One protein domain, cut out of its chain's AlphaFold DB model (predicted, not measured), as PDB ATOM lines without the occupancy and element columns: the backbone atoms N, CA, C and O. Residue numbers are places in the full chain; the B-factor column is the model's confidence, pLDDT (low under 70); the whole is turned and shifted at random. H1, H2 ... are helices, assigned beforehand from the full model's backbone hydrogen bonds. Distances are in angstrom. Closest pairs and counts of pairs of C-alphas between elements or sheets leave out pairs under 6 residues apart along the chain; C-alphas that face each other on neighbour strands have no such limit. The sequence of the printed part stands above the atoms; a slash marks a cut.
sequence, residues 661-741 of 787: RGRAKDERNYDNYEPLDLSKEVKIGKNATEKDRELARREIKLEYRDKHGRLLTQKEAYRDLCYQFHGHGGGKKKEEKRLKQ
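This is residues 661 to 741 of the 787 residues of an uncharacterized protein of Pseudo-nitzschia multistriata (UniProt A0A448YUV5). This is a long, thin, loose model of separate helices on loops: two short helices, H1 and H2, sit towards one end, and the longer H3 and H4 sit towards the other. Two long stretches with no named element, residues 661 to 677 and residues 696 to 713, run between these ends, the first going out to H1 and the second folding back from H2 to H3, and a short antiparallel pairing of residues 676 to 677 with residues 699 to 700 ties them near H1. The printed part has 81 residues with four named helices, in the order H1, H2, H3, H4, and no named strand; the class is all helix, though under half of the residues, 33 of 81, are in named elements. The whole is only just loose, close to extended, with a radius of gyration of the C-alphas of 17.5 A, and its outline is a rod spanning 54 by 26 by 20 A.

Start at residue 661 and go along residues 661 to 677 to reach H1, residues 678 to 681. A short link of 8 residues leads on to H2, residues 690 to 695. H1 and H2 are close but not clearly touching; look at their closest C-alphas, those of Leu 678 and Leu 695, 7.7 A apart. A long link of 18 residues then brings you to H3, residues 714 to 726, which is apart from H1 and H2. After a tight link of 5 residues comes H4, residues 732 to 741, apart from H1, H2 and H3. In the backbone, every O i to N i+4 pair of H2 is within hydrogen-bond range, against 8 of 9 in H3 and 5 of 6 in H4; H1 is too short for such a pair, and its one O i to N i+3 pair is within range.

Find C-alpha 678 at (-26.403, 65.976, 35.076), where H1 begins; its four residues end at Glu 681. H2 runs from Glu 690 to Leu 695, 8.8 A from first to last C-alpha. Find C-alpha 714 at (-25.680, 47.369, 26.774); from there H3, the longest helix, runs 18.0 A to His 726. H4 begins at Lys 732 and runs 14.0 A to C-alpha 741 at (-13.556, 33.503, 22.855).

Look at Lys 686 and Lys 733 for the two C-alphas farthest apart, 54.7 A. The C-alphas of Arg 661 and Gln 741, the first and last printed, are 10.9 A apart. Residues 686 to 691 stand free, and so do residues 722 to 727, of which 722 to 726 belong to H3, and residues 731 to 737, of which 732 to 737 belong to H4. The printed part has no cut, its mean pLDDT is 86.1, and no printed residue is under 70.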
ATOM      1  N   ARG A 661     -17.436  45.101  23.580       85.69
ATOM      2  CA  ARG A 661     -17.493  43.636  23.516       85.69
ATOM      3  C   ARG A 661     -18.913  43.114  23.720       85.69
ATOM      4  O   ARG A 661     -19.613  43.486  24.659       85.69
ATOM      5  N   GLY A 662     -19.329  42.218  22.830       84.06
ATOM      6  CA  GLY A 662     -20.620  41.545  22.898       84.06
ATOM      7  C   GLY A 662     -20.805  40.490  21.813       84.06
ATOM      8  O   GLY A 662     -19.853  40.123  21.120       84.06
ATOM      9  N   ARG A 663     -22.028  39.973  21.655       84.06
ATOM     10  CA  ARG A 663     -22.327  38.990  20.600       84.06
ATOM     11  C   ARG A 663     -22.306  39.657  19.228       84.06
ATOM     12  O   ARG A 663     -22.619  40.832  19.100       84.06
ATOM     13  N   ALA A 664     -22.103  38.872  18.172       81.25
ATOM     14  CA  ALA A 664     -22.171  39.345  16.781       81.25
ATOM     15  C   ALA A 664     -23.555  39.885  16.325       81.25
ATOM     16  O   ALA A 664     -23.703  40.282  15.176       81.25
ATOM     17  N   LYS A 665     -24.569  39.876  17.205       82.12
ATOM     18  CA  LYS A 665     -25.898  40.492  17.006       82.12
ATOM     19  C   LYS A 665     -26.203  41.618  18.011       82.12
ATOM     20  O   LYS A 665     -27.315  42.141  18.013       82.12
ATOM     21  N   ASP A 666     -25.262  41.944  18.894       86.00
ATOM     22  CA  ASP A 666     -25.384  43.056  19.834       86.00
ATOM     23  C   ASP A 666     -24.749  44.296  19.180       86.00
ATOM     24  O   ASP A 666     -23.586  44.264  18.777       86.00
ATOM     25  N   GLU A 667     -25.514  45.379  19.044       82.88
ATOM     26  CA  GLU A 667     -25.016  46.632  18.464       82.88
ATOM     27  C   GLU A 667     -23.956  47.283  19.364       82.88
ATOM     28  O   GLU A 667     -24.051  47.258  20.596       82.88
ATOM     29  N   ARG A 668     -22.947  47.897  18.738       85.69
ATOM     30  CA  ARG A 668     -21.833  48.576  19.415       85.69
ATOM     31  C   ARG A 668     -22.103  50.080  19.512       85.69
ATOM     32  O   ARG A 668     -21.340  50.885  18.994       85.69
ATOM     33  N   ASN A 669     -23.215  50.444  20.148       82.25
ATOM     34  CA  ASN A 669     -23.649  51.837  20.266       82.25
ATOM     35  C   ASN A 669     -22.895  52.502  21.432       82.25
ATOM     36  O   ASN A 669     -23.095  52.134  22.592       82.25
ATOM     37  N   TYR A 670     -22.005  53.447  21.114       82.62
ATOM     38  CA  TYR A 670     -21.129  54.128  22.080       82.62
ATOM     39  C   TYR A 670     -21.812  55.285  22.809       82.62
ATOM     40  O   TYR A 670     -21.338  55.700  23.859       82.62
ATOM     41  N   ASP A 671     -22.916  55.779  22.262       82.12
ATOM     42  CA  ASP A 671     -23.636  56.977  22.699       82.12
ATOM     43  C   ASP A 671     -24.150  56.818  24.146       82.12
ATOM     44  O   ASP A 671     -24.074  57.734  24.956       82.12
ATOM     45  N   ASN A 672     -24.536  55.588  24.515       78.44
ATOM     46  CA  ASN A 672     -24.896  55.176  25.882       78.44
ATOM     47  C   ASN A 672     -23.744  55.286  26.912       78.44
ATOM     48  O   ASN A 672     -23.977  55.081  28.102       78.44
ATOM     49  N   TYR A 673     -22.509  55.522  26.460       82.44
ATOM     50  CA  TYR A 673     -21.284  55.571  27.268       82.44
ATOM     51  C   TYR A 673     -20.559  56.922  27.186       82.44
ATOM     52  O   TYR A 673     -19.440  57.056  27.689       82.44
ATOM     53  N   GLU A 674     -21.164  57.925  26.554       83.62
ATOM     54  CA  GLU A 674     -20.661  59.299  26.593       83.62
ATOM     55  C   GLU A 674     -20.951  59.937  27.969       83.62
ATOM     56  O   GLU A 674     -21.854  59.484  28.675       83.62
ATOM     57  N   PRO A 675     -20.142  60.909  28.433       83.00
ATOM     58  CA  PRO A 675     -20.335  61.511  29.751       83.00
ATOM     59  C   PRO A 675     -21.654  62.290  29.804       83.00
ATOM     60  O   PRO A 675     -21.885  63.191  28.999       83.00
ATOM     61  N   LEU A 676     -22.504  61.957  30.776       80.69
ATOM     62  CA  LEU A 676     -23.789  62.615  30.974       80.69
ATOM     63  C   LEU A 676     -23.576  63.900  31.783       80.69
ATOM     64  O   LEU A 676     -22.926  63.894  32.836       80.69
ATOM     65  N   ASP A 677     -24.141  65.004  31.297       80.88
ATOM     66  CA  ASP A 677     -24.156  66.284  32.004       80.88
ATOM     67  C   ASP A 677     -25.429  66.382  32.850       80.88
ATOM     68  O   ASP A 677     -26.493  66.818  32.393       80.88
ATOM     69  N   LEU A 678     -25.297  65.996  34.122       77.94
ATOM     70  CA  LEU A 678     -26.403  65.976  35.076       77.94
ATOM     71  C   LEU A 678     -27.049  67.356  35.284       77.94
ATOM     72  O   LEU A 678     -28.186  67.401  35.755       77.94
ATOM     73  N   SER A 679     -26.398  68.466  34.914       75.94
ATOM     74  CA  SER A 679     -27.006  69.802  34.997       75.94
ATOM     75  C   SER A 679     -28.162  69.988  34.007       75.94
ATOM     76  O   SER A 679     -29.084  70.761  34.276       75.94
ATOM     77  N   LYS A 680     -28.142  69.251  32.886       80.25
ATOM     78  CA  LYS A 680     -29.192  69.252  31.857       80.25
ATOM     79  C   LYS A 680     -30.314  68.261  32.176       80.25
ATOM     80  O   LYS A 680     -31.480  68.537  31.898       80.25
ATOM     81  N   GLU A 681     -29.968  67.117  32.760       76.00
ATOM     82  CA  GLU A 681     -30.892  65.996  32.987       76.00
ATOM     83  C   GLU A 681     -31.619  66.074  34.338       76.00
ATOM     84  O   GLU A 681     -32.832  65.853  34.422       76.00
ATOM     85  N   VAL A 682     -30.902  66.414  35.415       78.00
ATOM     86  CA  VAL A 682     -31.443  66.403  36.778       78.00
ATOM     87  C   VAL A 682     -32.135  67.731  37.073       78.00
ATOM     88  O   VAL A 682     -31.510  68.728  37.426       78.00
ATOM     89  N   LYS A 683     -33.470  67.739  36.994       78.00
ATOM     90  CA  LYS A 683     -34.303  68.906  37.336       78.00
ATOM     91  C   LYS A 683     -34.250  69.212  38.840       78.00
ATOM     92  O   LYS A 683     -35.083  68.743  39.617       78.00
ATOM     93  N   ILE A 684     -33.266  70.016  39.247       80.12
ATOM     94  CA  ILE A 684     -33.021  70.411  40.641       80.12
ATOM     95  C   ILE A 684     -34.236  71.166  41.212       80.12
ATOM     96  O   ILE A 684     -34.508  72.314  40.862       80.12
ATOM     97  N   GLY A 685     -34.963  70.534  42.136       78.12
ATOM     98  CA  GLY A 685     -36.087  71.164  42.832       78.12
ATOM     99  C   GLY A 685     -35.652  72.303  43.766       78.12
ATOM    100  O   GLY A 685     -34.553  72.289  44.317       78.12
ATOM    101  N   LYS A 686     -36.546  73.269  44.029       75.00
ATOM    102  CA  LYS A 686     -36.263  74.449  44.882       75.00
ATOM    103  C   LYS A 686     -35.756  74.104  46.297       75.00
ATOM    104  O   LYS A 686     -35.043  74.904  46.895       75.00
ATOM    105  N   ASN A 687     -36.084  72.909  46.798       77.25
ATOM    106  CA  ASN A 687     -35.699  72.408  48.123       77.25
ATOM    107  C   ASN A 687     -34.409  71.556  48.123       77.25
ATOM    108  O   ASN A 687     -34.060  71.004  49.166       77.25
ATOM    109  N   ALA A 688     -33.721  71.415  46.984       80.00
ATOM    110  CA  ALA A 688     -32.512  70.600  46.867       80.00
ATOM    111  C   ALA A 688     -31.361  71.132  47.734       80.00
ATOM    112  O   ALA A 688     -31.142  72.348  47.833       80.00
ATOM    113  N   THR A 689     -30.610  70.205  48.327       84.88
ATOM    114  CA  THR A 689     -29.458  70.493  49.179       84.88
ATOM    115  C   THR A 689     -28.259  70.970  48.362       84.88
ATOM    116  O   THR A 689     -28.187  70.824  47.141       84.88
ATOM    117  N   GLU A 690     -27.281  71.548  49.051       83.56
ATOM    118  CA  GLU A 690     -26.040  72.021  48.440       83.56
ATOM    119  C   GLU A 690     -25.246  70.888  47.766       83.56
ATOM    120  O   GLU A 690     -24.702  71.091  46.682       83.56
ATOM    121  N   LYS A 691     -25.298  69.672  48.332       81.44
ATOM    122  CA  LYS A 691     -24.694  68.463  47.751       81.44
ATOM    123  C   LYS A 691     -25.367  68.037  46.450       81.44
ATOM    124  O   LYS A 691     -24.675  67.652  45.517       81.44
ATOM    125  N   ASP A 692     -26.687  68.162  46.347       81.12
ATOM    126  CA  ASP A 692     -27.416  67.814  45.118       81.12
ATOM    127  C   ASP A 692     -27.025  68.766  43.974       81.12
ATOM    128  O   ASP A 692     -26.815  68.345  42.840       81.12
ATOM    129  N   ARG A 693     -26.822  70.053  44.298       82.56
ATOM    130  CA  ARG A 693     -26.295  71.072  43.371       82.56
ATOM    131  C   ARG A 693     -24.812  70.892  43.050       82.56
ATOM    132  O   ARG A 693     -24.319  71.494  42.103       82.56
ATOM    133  N   GLU A 694     -24.070  70.152  43.861       83.88
ATOM    134  CA  GLU A 694     -22.663  69.805  43.636       83.88
ATOM    135  C   GLU A 694     -22.543  68.539  42.773       83.88
ATOM    136  O   GLU A 694     -21.713  68.482  41.873       83.88
ATOM    137  N   LEU A 695     -23.410  67.545  42.993       81.81
ATOM    138  CA  LEU A 695     -23.543  66.344  42.164       81.81
ATOM    139  C   LEU A 695     -24.045  66.682  40.757       81.81
ATOM    140  O   LEU A 695     -23.446  66.238  39.787       81.81
ATOM    141  N   ALA A 696     -25.053  67.548  40.629       81.00
ATOM    142  CA  ALA A 696     -25.541  68.023  39.331       81.00
ATOM    143  C   ALA A 696     -24.568  68.969  38.589       81.00
ATOM    144  O   ALA A 696     -24.883  69.424  37.496       81.00
ATOM    145  N   ARG A 697     -23.401  69.286  39.169       82.94
ATOM    146  CA  ARG A 697     -22.281  69.982  38.500       82.94
ATOM    147  C   ARG A 697     -21.100  69.054  38.186       82.94
ATOM    148  O   ARG A 697     -20.060  69.534  37.748       82.94
ATOM    149  N   ARG A 698     -21.234  67.746  38.431       85.81
ATOM    150  CA  ARG A 698     -20.257  66.732  38.023       85.81
ATOM    151  C   ARG A 698     -20.717  66.076  36.727       85.81
ATOM    152  O   ARG A 698     -21.855  65.623  36.635       85.81
ATOM    153  N   GLU A 699     -19.802  65.964  35.776       84.56
ATOM    154  CA  GLU A 699     -19.924  65.013  34.673       84.56
ATOM    155  C   GLU A 699     -19.811  63.593  35.246       84.56
ATOM    156  O   GLU A 699     -18.933  63.321  36.072       84.56
ATOM    157  N   ILE A 700     -20.697  62.682  34.835       85.25
ATOM    158  CA  ILE A 700     -20.644  61.274  35.253       85.25
ATOM    159  C   ILE A 700     -20.664  60.387  34.013       85.25
ATOM    160  O   ILE A 700     -21.537  60.503  33.155       85.25
ATOM    161  N   LYS A 701     -19.704  59.461  33.938       88.06
ATOM    162  CA  LYS A 701     -19.625  58.440  32.891       88.06
ATOM    163  C   LYS A 701     -20.037  57.086  33.468       88.06
ATOM    164  O   LYS A 701     -19.430  56.621  34.432       88.06
ATOM    165  N   LEU A 702     -21.062  56.458  32.896       87.69
ATOM    166  CA  LEU A 702     -21.611  55.187  33.376       87.69
ATOM    167  C   LEU A 702     -21.143  54.024  32.490       87.69
ATOM    168  O   LEU A 702     -21.792  53.695  31.504       87.69
ATOM    169  N   GLU A 703     -20.018  53.390  32.825       90.94
ATOM    170  CA  GLU A 703     -19.448  52.287  32.034       90.94
ATOM    171  C   GLU A 703     -19.700  50.908  32.661       90.94
ATOM    172  O   GLU A 703     -19.472  50.698  33.853       90.94
ATOM    173  N   TYR A 704     -20.098  49.931  31.838       92.25
ATOM    174  CA  TYR A 704     -20.265  48.536  32.250       92.25
ATOM    175  C   TYR A 704     -19.074  47.692  31.777       92.25
ATOM    176  O   TYR A 704     -18.821  47.593  30.574       92.25
ATOM    177  N   ARG A 705     -18.353  47.062  32.714       91.62
ATOM    178  CA  ARG A 705     -17.167  46.234  32.430       91.62
ATOM    179  C   ARG A 705     -17.279  44.803  32.950       91.62
ATOM    180  O   ARG A 705     -17.932  44.532  33.954       91.62
ATOM    181  N   ASP A 706     -16.605  43.898  32.246       89.38
ATOM    182  CA  ASP A 706     -16.435  42.494  32.627       89.38
ATOM    183  C   ASP A 706     -15.475  42.348  33.824       89.38
ATOM    184  O   ASP A 706     -14.656  43.228  34.097       89.38
ATOM    185  N   LYS A 707     -15.437  41.154  34.424       88.06
ATOM    186  CA  LYS A 707     -14.380  40.695  35.349       88.06
ATOM    187  C   LYS A 707     -12.966  40.812  34.755       88.06
ATOM    188  O   LYS A 707     -11.985  40.815  35.485       88.06
ATOM    189  N   HIS A 708     -12.875  40.890  33.427       84.81
ATOM    190  CA  HIS A 708     -11.644  41.067  32.658       84.81
ATOM    191  C   HIS A 708     -11.370  42.529  32.244       84.81
ATOM    192  O   HIS A 708     -10.533  42.755  31.375       84.81
ATOM    193  N   GLY A 709     -12.090  43.514  32.796       86.75
ATOM    194  CA  GLY A 709     -11.859  44.947  32.551       86.75
ATOM    195  C   GLY A 709     -12.296  45.476  31.177       86.75
ATOM    196  O   GLY A 709     -12.082  46.646  30.888       86.75
ATOM    197  N   ARG A 710     -12.919  44.639  30.340       87.00
ATOM    198  CA  ARG A 710     -13.375  44.989  28.983       87.00
ATOM    199  C   ARG A 710     -14.750  45.656  29.018       87.00
ATOM    200  O   ARG A 710     -15.616  45.179  29.755       87.00
ATOM    201  N   LEU A 711     -14.971  46.685  28.202       90.50
ATOM    202  CA  LEU A 711     -16.248  47.394  28.059       90.50
ATOM    203  C   LEU A 711     -17.312  46.529  27.344       90.50
ATOM    204  O   LEU A 711     -17.060  45.973  26.274       90.50
ATOM    205  N   LEU A 712     -18.511  46.408  27.923       91.75
ATOM    206  CA  LEU A 712     -19.618  45.589  27.394       91.75
ATOM    207  C   LEU A 712     -20.561  46.394  26.492       91.75
ATOM    208  O   LEU A 712     -20.827  47.565  26.747       91.75
ATOM    209  N   THR A 713     -21.211  45.747  25.522       92.25
ATOM    210  CA  THR A 713     -22.454  46.299  24.950       92.25
ATOM    211  C   THR A 713     -23.567  46.322  26.006       92.25
ATOM    212  O   THR A 713     -23.635  45.457  26.880       92.25
ATOM    213  N   GLN A 714     -24.508  47.261  25.888       90.38
ATOM    214  CA  GLN A 714     -25.680  47.369  26.774       90.38
ATOM    215  C   GLN A 714     -26.462  46.038  26.896       90.38
ATOM    216  O   GLN A 714     -26.930  45.673  27.975       90.38
ATOM    217  N   LYS A 715     -26.542  45.268  25.798       91.25
ATOM    218  CA  LYS A 715     -27.198  43.948  25.716       91.25
ATOM    219  C   LYS A 715     -26.429  42.821  26.422       91.25
ATOM    220  O   LYS A 715     -27.046  41.811  26.773       91.25
ATOM    221  N   GLU A 716     -25.117  42.952  26.632       90.12
ATOM    222  CA  GLU A 716     -24.350  42.064  27.522       90.12
ATOM    223  C   GLU A 716     -24.406  42.555  28.971       90.12
ATOM    224  O   GLU A 716     -24.648  41.743  29.858       90.12
ATOM    225  N   ALA A 717     -24.283  43.866  29.208       93.25
ATOM    226  CA  ALA A 717     -24.320  44.462  30.545       93.25
ATOM    227  C   ALA A 717     -25.627  44.141  31.289       93.25
ATOM    228  O   ALA A 717     -25.596  43.625  32.406       93.25
ATOM    229  N   TYR A 718     -26.775  44.335  30.632       92.88
ATOM    230  CA  TYR A 718     -28.082  43.931  31.161       92.88
ATOM    231  C   TYR A 718     -28.151  42.425  31.457       92.88
ATOM    232  O   TYR A 718     -28.758  42.000  32.435       92.88
ATOM    233  N   ARG A 719     -27.501  41.593  30.638       91.69
ATOM    234  CA  ARG A 719     -27.541  40.133  30.767       91.69
ATOM    235  C   ARG A 719     -26.698  39.630  31.935       91.69
ATOM    236  O   ARG A 719     -27.148  38.748  32.659       91.69
ATOM    237  N   ASP A 720     -25.513  40.197  32.126       91.75
ATOM    238  CA  ASP A 720     -24.660  39.881  33.268       91.75
ATOM    239  C   ASP A 720     -25.246  40.464  34.573       91.75
ATOM    240  O   ASP A 720     -25.165  39.809  35.612       91.75
ATOM    241  N   LEU A 721     -25.965  41.595  34.512       92.75
ATOM    242  CA  LEU A 721     -26.811  42.085  35.611       92.75
ATOM    243  C   LEU A 721     -27.975  41.120  35.921       92.75
ATOM    244  O   LEU A 721     -28.204  40.803  37.085       92.75
ATOM    245  N   CYS A 722     -28.668  40.577  34.913       93.88
ATOM    246  CA  CYS A 722     -29.679  39.531  35.117       93.88
ATOM    247  C   CYS A 722     -29.088  38.255  35.740       93.88
ATOM    248  O   CYS A 722     -29.742  37.637  36.579       93.88
ATOM    249  N   TYR A 723     -27.864  37.857  35.374       92.69
ATOM    250  CA  TYR A 723     -27.184  36.716  35.997       92.69
ATOM    251  C   TYR A 723     -26.833  36.974  37.470       92.69
ATOM    252  O   TYR A 723     -26.938  36.053  38.279       92.69
ATOM    253  N   GLN A 724     -26.482  38.211  37.838       92.31
ATOM    254  CA  GLN A 724     -26.314  38.616  39.239       92.31
ATOM    255  C   GLN A 724     -27.657  38.620  39.989       92.31
ATOM    256  O   GLN A 724     -27.751  38.053  41.073       92.31
ATOM    257  N   PHE A 725     -28.704  39.202  39.395       95.25
ATOM    258  CA  PHE A 725     -30.026  39.355  40.013       95.25
ATOM    259  C   PHE A 725     -30.761  38.023  40.232       95.25
ATOM    260  O   PHE A 725     -31.349  37.811  41.287       95.25
ATOM    261  N   HIS A 726     -30.715  37.108  39.260       93.06
ATOM    262  CA  HIS A 726     -31.370  35.798  39.360       93.06
ATOM    263  C   HIS A 726     -30.480  34.701  39.971       93.06
ATOM    264  O   HIS A 726     -30.954  33.586  40.164       93.06
ATOM    265  N   GLY A 727     -29.188  34.957  40.210       93.12
ATOM    266  CA  GLY A 727     -28.229  33.952  40.701       93.12
ATOM    267  C   GLY A 727     -27.986  32.762  39.754       93.12
ATOM    268  O   GLY A 727     -27.325  31.792  40.123       93.12
ATOM    269  N   HIS A 728     -28.524  32.803  38.534       89.94
ATOM    270  CA  HIS A 728     -28.486  31.715  37.557       89.94
ATOM    271  C   HIS A 728     -27.707  32.160  36.317       89.94
ATOM    272  O   HIS A 728     -28.245  32.831  35.438       89.94
ATOM    273  N   GLY A 729     -26.424  31.796  36.267       87.62
ATOM    274  CA  GLY A 729     -25.519  32.132  35.166       87.62
ATOM    275  C   GLY A 729     -25.781  31.363  33.865       87.62
ATOM    276  O   GLY A 729     -26.761  30.633  33.700       87.62
ATOM    277  N   GLY A 730     -24.858  31.500  32.912       88.56
ATOM    278  CA  GLY A 730     -24.850  30.650  31.724       88.56
ATOM    279  C   GLY A 730     -24.517  29.198  32.088       88.56
ATOM    280  O   GLY A 730     -23.660  28.942  32.918       88.56
ATOM    281  N   GLY A 731     -25.147  28.213  31.444       91.62
ATOM    282  CA  GLY A 731     -24.729  26.816  31.623       91.62
ATOM    283  C   GLY A 731     -23.299  26.587  31.110       91.62
ATOM    284  O   GLY A 731     -22.973  27.075  30.028       91.62
ATOM    285  N   LYS A 732     -22.484  25.809  31.839       91.00
ATOM    286  CA  LYS A 732     -21.028  25.591  31.646       91.00
ATOM    287  C   LYS A 732     -20.515  25.646  30.194       91.00
ATOM    288  O   LYS A 732     -19.615  26.418  29.895       91.00
ATOM    289  N   LYS A 733     -21.128  24.908  29.256       92.94
ATOM    290  CA  LYS A 733     -20.737  24.860  27.822       92.94
ATOM    291  C   LYS A 733     -20.869  26.207  27.075       92.94
ATOM    292  O   LYS A 733     -20.315  26.377  25.992       92.94
ATOM    293  N   LYS A 734     -21.621  27.172  27.620       88.69
ATOM    294  CA  LYS A 734     -21.696  28.569  27.153       88.69
ATOM    295  C   LYS A 734     -20.622  29.440  27.812       88.69
ATOM    296  O   LYS A 734     -20.043  30.278  27.131       88.69
ATOM    297  N   GLU A 735     -20.337  29.221  29.094       87.69
ATOM    298  CA  GLU A 735     -19.278  29.925  29.835       87.69
ATOM    299  C   GLU A 735     -17.892  29.563  29.294       87.69
ATOM    300  O   GLU A 735     -17.117  30.453  28.967       87.69
ATOM    301  N   GLU A 736     -17.627  28.274  29.079       91.69
ATOM    302  CA  GLU A 736     -16.421  27.747  28.431       91.69
ATOM    303  C   GLU A 736     -16.220  28.349  27.030       91.69
ATOM    304  O   GLU A 736     -15.123  28.782  26.684       91.69
ATOM    305  N   LYS A 737     -17.295  28.459  26.233       91.12
ATOM    306  CA  LYS A 737     -17.244  29.130  24.925       91.12
ATOM    307  C   LYS A 737     -16.956  30.629  25.044       91.12
ATOM    308  O   LYS A 737     -16.172  31.130  24.242       91.12
ATOM    309  N   ARG A 738     -17.526  31.333  26.035       85.88
ATOM    310  CA  ARG A 738     -17.207  32.750  26.308       85.88
ATOM    311  C   ARG A 738     -15.732  32.877  26.708       85.88
ATOM    312  O   ARG A 738     -15.017  33.637  26.076       85.88
ATOM    313  N   LEU A 739     -15.246  32.065  27.648       89.12
ATOM    314  CA  LEU A 739     -13.841  32.012  28.078       89.12
ATOM    315  C   LEU A 739     -12.876  31.718  26.920       89.12
ATOM    316  O   LEU A 739     -11.877  32.417  26.774       89.12
ATOM    317  N   LYS A 740     -13.184  30.750  26.047       91.69
ATOM    318  CA  LYS A 740     -12.363  30.444  24.864       91.69
ATOM    319  C   LYS A 740     -12.368  31.582  23.837       91.69
ATOM    320  O   LYS A 740     -11.336  31.839  23.224       91.69
ATOM    321  N   GLN A 741     -13.489  32.290  23.676       88.56
ATOM    322  CA  GLN A 741     -13.556  33.503  22.855       88.56
ATOM    323  C   GLN A 741     -12.739  34.651  23.473       88.56
ATOM    324  O   GLN A 741     -12.001  35.304  22.748       88.56
TER     325      GLN A 741